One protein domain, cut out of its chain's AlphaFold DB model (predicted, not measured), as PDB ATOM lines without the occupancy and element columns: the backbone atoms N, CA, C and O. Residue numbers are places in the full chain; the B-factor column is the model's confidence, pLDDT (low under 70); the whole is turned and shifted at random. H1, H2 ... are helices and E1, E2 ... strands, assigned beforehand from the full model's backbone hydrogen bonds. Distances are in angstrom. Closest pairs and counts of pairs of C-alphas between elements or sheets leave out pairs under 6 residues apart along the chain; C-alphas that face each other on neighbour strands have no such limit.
ATOM      1  N   ILE A   7      88.138  26.664  -1.623       94.06
ATOM      2  CA  ILE A   7      88.325  25.358  -2.248       94.06
ATOM      3  C   ILE A   7      87.051  25.024  -3.021       94.06
ATOM      4  O   ILE A   7      85.973  24.982  -2.435       94.06
ATOM      5  N   VAL A   8      87.166  24.790  -4.326       94.50
ATOM      6  CA  VAL A   8      86.046  24.365  -5.174       94.50
ATOM      7  C   VAL A   8      86.190  22.879  -5.429       94.50
ATOM      8  O   VAL A   8      87.213  22.429  -5.951       94.50
ATOM      9  N   VAL A   9      85.170  22.127  -5.026       92.06
ATOM     10  CA  VAL A   9      85.178  20.670  -5.087       92.06
ATOM     11  C   VAL A   9      84.253  20.219  -6.204       92.06
ATOM     12  O   VAL A   9      83.048  20.436  -6.115       92.06
ATOM     13  N   GLY A  10      84.816  19.585  -7.230       91.00
ATOM     14  CA  GLY A  10      84.024  18.885  -8.236       91.00
ATOM     15  C   GLY A  10      83.283  17.723  -7.588       91.00
ATOM     16  O   GLY A  10      83.879  16.961  -6.816       91.00
ATOM     17  N   ASP A  11      81.989  17.617  -7.863       87.81
ATOM     18  CA  ASP A  11      81.112  16.609  -7.274       87.81
ATOM     19  C   ASP A  11      79.955  16.270  -8.219       87.81
ATOM     20  O   ASP A  11      79.807  16.869  -9.286       87.81
ATOM     21  N   HIS A  12      79.143  15.294  -7.825       87.12
ATOM     22  CA  HIS A  12      77.947  14.929  -8.566       87.12
ATOM     23  C   HIS A  12      76.792  15.865  -8.218       87.12
ATOM     24  O   HIS A  12      76.469  16.064  -7.045       87.12
ATOM     25  N   LEU A  13      76.149  16.387  -9.251       83.62
ATOM     26  CA  LEU A  13      74.841  17.011  -9.186       83.62
ATOM     27  C   LEU A  13      73.810  16.063  -9.790       83.62
ATOM     28  O   LEU A  13      74.141  15.152 -10.543       83.62
ATOM     29  N   THR A  14      72.557  16.222  -9.388       81.50
ATOM     30  CA  THR A  14      71.449  15.426  -9.914       81.50
ATOM     31  C   THR A  14      70.700  16.282 -10.918       81.50
ATOM     32  O   THR A  14      70.280  17.377 -10.553       81.50
ATOM     33  N   ASP A  15      70.544  15.795 -12.147       76.38
ATOM     34  CA  ASP A  15      69.692  16.447 -13.147       76.38
ATOM     35  C   ASP A  15      68.203  16.304 -12.808       76.38
ATOM     36  O   ASP A  15      67.819  15.525 -11.931       76.38
ATOM     37  N   GLU A  16      67.355  17.028 -13.544       75.88
ATOM     38  CA  GLU A  16      65.889  16.968 -13.426       75.88
ATOM     39  C   GLU A  16      65.347  15.532 -13.553       75.88
ATOM     40  O   GLU A  16      64.396  15.162 -12.864       75.88
ATOM     41  N   ASP A  17      66.019  14.689 -14.344       80.56
ATOM     42  CA  ASP A  17      65.680  13.275 -14.549       80.56
ATOM     43  C   ASP A  17      66.175  12.345 -13.421       80.56
ATOM     44  O   ASP A  17      66.083  11.120 -13.520       80.56
ATOM     45  N   GLY A  18      66.759  12.890 -12.348       80.25
ATOM     46  CA  GLY A  18      67.262  12.111 -11.213       80.25
ATOM     47  C   GLY A  18      68.617  11.430 -11.450       80.25
ATOM     48  O   GLY A  18      69.123  10.739 -10.562       80.25
ATOM     49  N   SER A  19      69.224  11.615 -12.625       85.06
ATOM     50  CA  SER A  19      70.521  11.022 -12.965       85.06
ATOM     51  C   SER A  19      71.678  11.837 -12.376       85.06
ATOM     52  O   SER A  19      71.677  13.064 -12.495       85.06
ATOM     53  N   PRO A  20      72.680  11.199 -11.739       85.19
ATOM     54  CA  PRO A  20      73.855  11.905 -11.252       85.19
ATOM     55  C   PRO A  20      74.809  12.228 -12.408       85.19
ATOM     56  O   PRO A  20      75.279  11.326 -13.101       85.19
ATOM     57  N   HIS A  21      75.166  13.498 -12.562       86.62
ATOM     58  CA  HIS A  21      76.217  13.960 -13.458       86.62
ATOM     59  C   HIS A  21      77.361  14.550 -12.638       86.62
ATOM     60  O   HIS A  21      77.152  15.267 -11.662       86.62
ATOM     61  N   PHE A  22      78.598  14.231 -13.007       88.62
ATOM     62  CA  PHE A  22      79.759  14.829 -12.359       88.62
ATOM     63  C   PHE A  22      80.059  16.194 -12.976       88.62
ATOM     64  O   PHE A  22      80.174  16.287 -14.196       88.62
ATOM     65  N   VAL A  23      80.253  17.217 -12.140       90.06
ATOM     66  CA  VAL A  23      80.680  18.546 -12.589       90.06
ATOM     67  C   VAL A  23      82.104  18.819 -12.133       90.06
ATOM     68  O   VAL A  23      82.433  18.761 -10.945       90.06
ATOM     69  N   GLU A  24      82.959  19.148 -13.096       92.38
ATOM     70  CA  GLU A  24      84.360  19.472 -12.848       92.38
ATOM     71  C   GLU A  24      84.484  20.776 -12.032       92.38
ATOM     72  O   GLU A  24      83.738  21.735 -12.253       92.38
ATOM     73  N   PRO A  25      85.469  20.903 -11.122       93.75
ATOM     74  CA  PRO A  25      85.603  22.087 -10.270       93.75
ATOM     75  C   PRO A  25      85.823  23.384 -11.068       93.75
ATOM     76  O   PRO A  25      85.417  24.459 -10.630       93.75
ATOM     77  N   LEU A  26      86.434  23.307 -12.255       94.25
ATOM     78  CA  LEU A  26      86.589  24.467 -13.139       94.25
ATOM     79  C   LEU A  26      85.252  24.929 -13.736       94.25
ATOM     80  O   LEU A  26      85.043  26.124 -13.941       94.25
ATOM     81  N   GLU A  27      84.354  23.993 -14.023       93.00
ATOM     82  CA  GLU A  27      83.014  24.295 -14.515       93.00
ATOM     83  C   GLU A  27      82.161  24.912 -13.407       93.00
ATOM     84  O   GLU A  27      81.529  25.946 -13.624       93.00
ATOM     85  N   LEU A  28      82.279  24.394 -12.181       92.44
ATOM     86  CA  LEU A  28      81.678  25.004 -10.997       92.44
ATOM     87  C   LEU A  28      82.158  26.448 -10.771       92.44
ATOM     88  O   LEU A  28      81.350  27.318 -10.460       92.44
ATOM     89  N   CYS A  29      83.440  26.759 -10.998       93.31
ATOM     90  CA  CYS A  29      83.912  28.150 -10.956       93.31
ATOM     91  C   CYS A  29      83.158  29.058 -11.937       93.31
ATOM     92  O   CYS A  29      82.815  30.185 -11.578       93.31
ATOM     93  N   ARG A  30      82.880  28.583 -13.158       91.31
ATOM     94  CA  ARG A  30      82.115  29.354 -14.149       91.31
ATOM     95  C   ARG A  30      80.676  29.557 -13.689       91.31
ATOM     96  O   ARG A  30      80.195  30.687 -13.738       91.31
ATOM     97  N   LEU A  31      80.035  28.493 -13.202       89.50
ATOM     98  CA  LEU A  31      78.662  28.526 -12.696       89.50
ATOM     99  C   LEU A  31      78.512  29.542 -11.552       89.50
ATOM    100  O   LEU A  31      77.601  30.366 -11.556       89.50
ATOM    101  N   TYR A  32      79.477  29.561 -10.633       90.31
ATOM    102  CA  TYR A  32      79.468  30.424  -9.448       90.31
ATOM    103  C   TYR A  32      80.078  31.808  -9.668       90.31
ATOM    104  O   TYR A  32      80.153  32.600  -8.730       90.31
ATOM    105  N   LYS A  33      80.534  32.114 -10.890       91.31
ATOM    106  CA  LYS A  33      81.228  33.370 -11.229       91.31
ATOM    107  C   LYS A  33      82.458  33.627 -10.342       91.31
ATOM    108  O   LYS A  33      82.738  34.760  -9.956       91.31
ATOM    109  N   ILE A  34      83.198  32.567 -10.031       91.31
ATOM    110  CA  ILE A  34      84.427  32.604  -9.236       91.31
ATOM    111  C   ILE A  34      85.626  32.573 -10.174       91.31
ATOM    112  O   ILE A  34      85.719  31.707 -11.042       91.31
ATOM    113  N   ASP A  35      86.580  33.479  -9.962       93.44
ATOM    114  CA  ASP A  35      87.864  33.425 -10.655       93.44
ATOM    115  C   ASP A  35      88.642  32.167 -10.209       93.44
ATOM    116  O   ASP A  35      88.986  32.048  -9.026       93.44
ATOM    117  N   PRO A  36      88.970  31.232 -11.125       93.38
ATOM    118  CA  PRO A  36      89.752  30.041 -10.799       93.38
ATOM    119  C   PRO A  36      91.113  30.359 -10.158       93.38
ATOM    120  O   PRO A  36      91.649  29.555  -9.393       93.38
ATOM    121  N   SER A  37      91.680  31.543 -10.418       93.19
ATOM    122  CA  SER A  37      92.929  31.996  -9.798       93.19
ATOM    123  C   SER A  37      92.800  32.172  -8.279       93.19
ATOM    124  O   SER A  37      93.772  31.941  -7.555       93.19
ATOM    125  N   GLN A  38      91.594  32.461  -7.784       93.69
ATOM    126  CA  GLN A  38      91.264  32.596  -6.362       93.69
ATOM    127  C   GLN A  38      90.828  31.272  -5.721       93.69
ATOM    128  O   GLN A  38      90.646  31.210  -4.505       93.69
ATOM    129  N   ALA A  39      90.680  30.201  -6.502       94.00
ATOM    130  CA  ALA A  39      90.223  28.905  -6.020       94.00
ATOM    131  C   ALA A  39      91.347  27.861  -6.006       94.00
ATOM    132  O   ALA A  39      92.269  27.865  -6.831       94.00
ATOM    133  N   VAL A  40      91.269  26.943  -5.049       94.50
ATOM    134  CA  VAL A  40      91.942  25.649  -5.112       94.50
ATOM    135  C   VAL A  40      90.943  24.668  -5.711       94.50
ATOM    136  O   VAL A  40      89.917  24.385  -5.100       94.50
ATOM    137  N   LEU A  41      91.215  24.193  -6.922       93.62
ATOM    138  CA  LEU A  41      90.338  23.258  -7.625       93.62
ATOM    139  C   LEU A  41      90.700  21.835  -7.223       93.62
ATOM    140  O   LEU A  41      91.874  21.459  -7.266       93.62
ATOM    141  N   VAL A  42      89.708  21.044  -6.831       92.12
ATOM    142  CA  VAL A  42      89.937  19.651  -6.454       92.12
ATOM    143  C   VAL A  42      88.748  18.783  -6.836       92.12
ATOM    144  O   VAL A  42      87.601  19.180  -6.676       92.12
ATOM    145  N   ASP A  43      89.015  17.585  -7.338       89.56
ATOM    146  CA  ASP A  43      87.985  16.574  -7.561       89.56
ATOM    147  C   ASP A  43      87.821  15.742  -6.281       89.56
ATOM    148  O   ASP A  43      88.802  15.223  -5.735       89.56
ATOM    149  N   ARG A  44      86.581  15.597  -5.797       83.81
ATOM    150  CA  ARG A  44      86.257  14.771  -4.626       83.81
ATOM    151  C   ARG A  44      86.642  13.299  -4.799       83.81
ATOM    152  O   ARG A  44      86.925  12.628  -3.806       83.81
ATOM    153  N   ARG A  45      86.667  12.797  -6.038       82.94
ATOM    154  CA  ARG A  45      87.042  11.418  -6.396       82.94
ATOM    155  C   ARG A  45      88.547  11.180  -6.282       82.94
ATOM    156  O   ARG A  45      88.982  10.040  -6.130       82.94
ATOM    157  N   HIS A  46      89.353  12.238  -6.344       83.81
ATOM    158  CA  HIS A  46      90.802  12.116  -6.337       83.81
ATOM    159  C   HIS A  46      91.356  11.905  -4.925       83.81
ATOM    160  O   HIS A  46      90.965  12.562  -3.958       83.81
ATOM    161  N   HIS A  47      92.372  11.046  -4.809       82.31
ATOM    162  CA  HIS A  47      93.074  10.786  -3.545       82.31
ATOM    163  C   HIS A  47      93.689  12.056  -2.920       82.31
ATOM    164  O   HIS A  47      93.912  12.120  -1.709       82.31
ATOM    165  N   THR A  48      93.933  13.087  -3.734       85.31
ATOM    166  CA  THR A  48      94.467  14.382  -3.304       85.31
ATOM    167  C   THR A  48      93.451  15.230  -2.545       85.31
ATOM    168  O   THR A  48      93.874  16.121  -1.812       85.31
ATOM    169  N   TYR A  49      92.148  14.931  -2.622       87.75
ATOM    170  CA  TYR A  49      91.093  15.673  -1.926       87.75
ATOM    171  C   TYR A  49      91.404  15.872  -0.440       87.75
ATOM    172  O   TYR A  49      91.483  17.000   0.044       87.75
ATOM    173  N   ARG A  50      91.690  14.783   0.285       87.69
ATOM    174  CA  ARG A  50      92.012  14.847   1.722       87.69
ATOM    175  C   ARG A  50      93.297  15.623   2.011       87.69
ATOM    176  O   ARG A  50      93.387  16.272   3.048       87.69
ATOM    177  N   ILE A  51      94.285  15.552   1.119       90.19
ATOM    178  CA  ILE A  51      95.553  16.279   1.263       90.19
ATOM    179  C   ILE A  51      95.310  17.781   1.097       90.19
ATOM    180  O   ILE A  51      95.785  18.568   1.909       90.19
ATOM    181  N   ILE A  52      94.525  18.177   0.093       90.25
ATOM    182  CA  ILE A  52      94.169  19.575  -0.158       90.25
ATOM    183  C   ILE A  52      93.356  20.151   1.003       90.25
ATOM    184  O   ILE A  52      93.704  21.220   1.498       90.25
ATOM    185  N   MET A  53      92.356  19.417   1.506       89.75
ATOM    186  CA  MET A  53      91.595  19.839   2.691       89.75
ATOM    187  C   MET A  53      92.508  20.076   3.904       89.75
ATOM    188  O   MET A  53      92.310  21.032   4.642       89.75
ATOM    189  N   ARG A  54      93.540  19.247   4.103       89.56
ATOM    190  CA  ARG A  54      94.518  19.425   5.195       89.56
ATOM    191  C   ARG A  54      95.504  20.563   4.961       89.56
ATOM    192  O   ARG A  54      95.999  21.126   5.928       89.56
ATOM    193  N   LYS A  55      95.833  20.856   3.702       90.75
ATOM    194  CA  LYS A  55      96.780  21.913   3.326       90.75
ATOM    195  C   LYS A  55      96.181  23.313   3.484       90.75
ATOM    196  O   LYS A  55      96.937  24.247   3.718       90.75
ATOM    197  N   TYR A  56      94.859  23.432   3.361       90.25
ATOM    198  CA  TYR A  56      94.123  24.698   3.420       90.25
ATOM    199  C   TYR A  56      92.964  24.640   4.437       90.25
ATOM    200  O   TYR A  56      91.801  24.796   4.051       90.25
ATOM    201  N   PRO A  57      93.233  24.356   5.726       90.00
ATOM    202  CA  PRO A  57      92.197  24.196   6.754       90.00
ATOM    203  C   PRO A  57      91.369  25.470   6.991       90.00
ATOM    204  O   PRO A  57      90.235  25.399   7.454       90.00
ATOM    205  N   GLU A  58      91.925  26.637   6.676       90.00
ATOM    206  CA  GLU A  58      91.280  27.940   6.814       90.00
ATOM    207  C   GLU A  58      90.349  28.291   5.650       90.00
ATOM    208  O   GLU A  58      89.447  29.116   5.817       90.00
ATOM    209  N   LEU A  59      90.548  27.679   4.478       92.50
ATOM    210  CA  LEU A  59      89.764  28.021   3.298       92.50
ATOM    211  C   LEU A  59      88.389  27.347   3.351       92.50
ATOM    212  O   LEU A  59      88.299  26.138   3.576       92.50
ATOM    213  N   PRO A  60      87.299  28.091   3.112       93.38
ATOM    214  CA  PRO A  60      85.980  27.499   2.995       93.38
ATOM    215  C   PRO A  60      85.862  26.636   1.731       93.38
ATOM    216  O   PRO A  60      86.478  26.909   0.697       93.38
ATOM    217  N   VAL A  61      85.026  25.608   1.821       93.12
ATOM    218  CA  VAL A  61      84.739  24.648   0.754       93.12
ATOM    219  C   VAL A  61      83.419  25.009   0.090       93.12
ATOM    220  O   VAL A  61      82.403  25.172   0.768       93.12
ATOM    221  N   LEU A  62      83.434  25.105  -1.233       92.38
ATOM    222  CA  LEU A  62      82.263  25.329  -2.064       92.38
ATOM    223  C   LEU A  62      81.745  23.989  -2.570       92.38
ATOM    224  O   LEU A  62      82.464  23.265  -3.264       92.38
ATOM    225  N   LEU A  63      80.510  23.670  -2.192       86.81
ATOM    226  CA  LEU A  63      79.820  22.450  -2.589       86.81
ATOM    227  C   LEU A  63      78.634  22.792  -3.489       86.81
ATOM    228  O   LEU A  63      77.893  23.721  -3.155       86.81
ATOM    229  N   PRO A  64      78.434  22.049  -4.584       86.56
ATOM    230  CA  PRO A  64      77.326  22.295  -5.487       86.56
ATOM    231  C   PRO A  64      75.965  21.987  -4.858       86.56
ATOM    232  O   PRO A  64      75.837  21.075  -4.038       86.56
ATOM    233  N   ARG A  65      74.951  22.778  -5.227       86.19
ATOM    234  CA  ARG A  65      73.542  22.587  -4.862       86.19
ATOM    235  C   ARG A  65      72.702  22.302  -6.107       86.19
ATOM    236  O   ARG A  65      73.032  22.730  -7.206       86.19
ATOM    237  N   GLN A  66      71.580  21.613  -5.908       81.06
ATOM    238  CA  GLN A  66      70.653  21.246  -6.987       81.06
ATOM    239  C   GLN A  66      69.944  22.444  -7.636       81.06
ATOM    240  O   GLN A  66      69.489  22.334  -8.764       81.06
ATOM    241  N   ASP A  67      69.869  23.594  -6.963       84.12
ATOM    242  CA  ASP A  67      69.312  24.833  -7.523       84.12
ATOM    243  C   ASP A  67      70.309  25.609  -8.404       84.12
ATOM    244  O   ASP A  67      70.020  26.727  -8.825       84.12
ATOM    245  N   GLY A  68      71.482  25.028  -8.686       79.62
ATOM    246  CA  GLY A  68      72.528  25.637  -9.510       79.62
ATOM    247  C   GLY A  68      73.421  26.632  -8.765       79.62
ATOM    248  O   GLY A  68      74.340  27.187  -9.364       79.62
ATOM    249  N   ASP A  69      73.184  26.847  -7.469       87.44
ATOM    250  CA  ASP A  69      74.036  27.662  -6.602       87.44
ATOM    251  C   ASP A  69      75.006  26.773  -5.793       87.44
ATOM    252  O   ASP A  69      75.144  25.568  -6.026       87.44
ATOM    253  N   TYR A  70      75.698  27.350  -4.812       89.44
ATOM    254  CA  TYR A  70      76.614  26.637  -3.933       89.44
ATOM    255  C   TYR A  70      76.296  26.814  -2.450       89.44
ATOM    256  O   TYR A  70      75.656  27.763  -1.997       89.44
ATOM    257  N   SER A  71      76.793  25.871  -1.654       89.56
ATOM    258  CA  SER A  71      76.897  26.003  -0.202       89.56
ATOM    259  C   SER A  71      78.343  26.266   0.193       89.56
ATOM    260  O   SER A  71      79.258  25.604  -0.294       89.56
ATOM    261  N   LEU A  72      78.546  27.197   1.125       91.50
ATOM    262  CA  LEU A  72      79.847  27.477   1.724       91.50
ATOM    263  C   LEU A  72      79.978  26.699   3.044       91.50
ATOM    264  O   LEU A  72      79.319  27.028   4.031       91.50
ATOM    265  N   GLN A  73      80.834  25.679   3.090       90.44
ATOM    266  CA  GLN A  73      81.165  24.963   4.325       90.44
ATOM    267  C   GLN A  73      82.515  25.403   4.881       90.44
ATOM    268  O   GLN A  73      83.490  25.562   4.151       90.44
ATOM    269  N   LYS A  74      82.613  25.525   6.209       85.38
ATOM    270  CA  LYS A  74      83.921  25.608   6.867       85.38
ATOM    271  C   LYS A  74      84.661  24.287   6.673       85.38
ATOM    272  O   LYS A  74      84.074  23.222   6.879       85.38
ATOM    273  N   ASN A  75      85.953  24.352   6.373       83.31
ATOM    274  CA  ASN A  75      86.825  23.184   6.283       83.31
ATOM    275  C   ASN A  75      87.209  22.648   7.682       83.31
ATOM    276  O   ASN A  75      88.368  22.533   8.055       83.31
TER     277      ASN A  75
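Overview. This is residues 7 to 75 of the 79 residues of an uncharacterized protein of Candidatus Nitronauta litoralis (UniProt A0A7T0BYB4). A small twisted sheet of five strands is built round the long strand E1, with H1 packed across one face and H2 over the opposite face, where it runs along E3. Two hairpins, E1 with E2 and E4 with E5, are joined in the sheet where E4 pairs with residues 7 to 8 of E1, while E2 pairs with residues 11 to 14 of E1; the turn of residues 15 to 19 between E1 and E2 makes one end of the longest axis, with H2 at the other. The printed part has 69 residues with two named helices and five named strands, in the order E1, E2, H1, E3, H2, E4, E5. The sheet is branched, with parallel and antiparallel pairs, and the class is mixed, helices and strands. The whole is compact, with a radius of gyration of the C-alphas of 11.8 A and spans of 37 by 25 by 19 A.

Arrangement. E1, residues 7 to 14, has three neighbours in staggered pairing. E2, residues 20 to 23, is antiparallel to it at 154 degrees, a hairpin, with N 13 and O 21 at 2.8 A. On the same side of E1, beside its residues 7 to 8, lies E4, residues 61 to 64, parallel at 19 degrees, with N 62 and O 7 at 2.8 A. On the other side is E3, residues 39 to 43, parallel at 45 degrees, with N 8 and O 40 at 2.9 A. E5, residues 70 to 73, forms an antiparallel hairpin with E4 at 149 degrees, with N 71 and O 63 at 2.8 A. E2, E3 and E5 are edge strands, and E1 and E5 are apart. The sheet is only just strongly twisted, with C-alphas up to 4.2 A off its best plane. H1, residues 25 to 31, is on the sheet at a height of 8.0 A, over E1, and runs across the strands at 82 degrees to E1 on the local plane; its closest C-alphas to E1 are those of Pro 25 and Gly 10, 4.1 A. H2, residues 49 to 55, is on the opposite face at a height of 9.3 A, over E3 and only just over E1, with 3 C-alphas falling on E1; it runs along the strands, 4 degrees from E3 on the local plane, with Tyr 49 and Val 42 the closest C-alphas to E3, 6.1 A. In H1 and H2 every O i to N i+4 pair is within hydrogen-bond range.

Along the chain. E1 begins at C-alpha 7, (88.325, 25.358, -2.248), and spans 21.0 A. E3 spans 12.6 A. H2 begins at C-alpha 49, (91.093, 15.673, -1.926). E5 ends at C-alpha 73, (81.165, 24.963, 4.325).

Size, cuts and confidence. The two C-alphas farthest apart are those of Asp 17 and Lys 55, 36.9 A. The printed part has no cut, and no link is long; H1 to E3 is short and the others are tight. Mean pLDDT of the printed part is 88.7, and no printed residue is under 70.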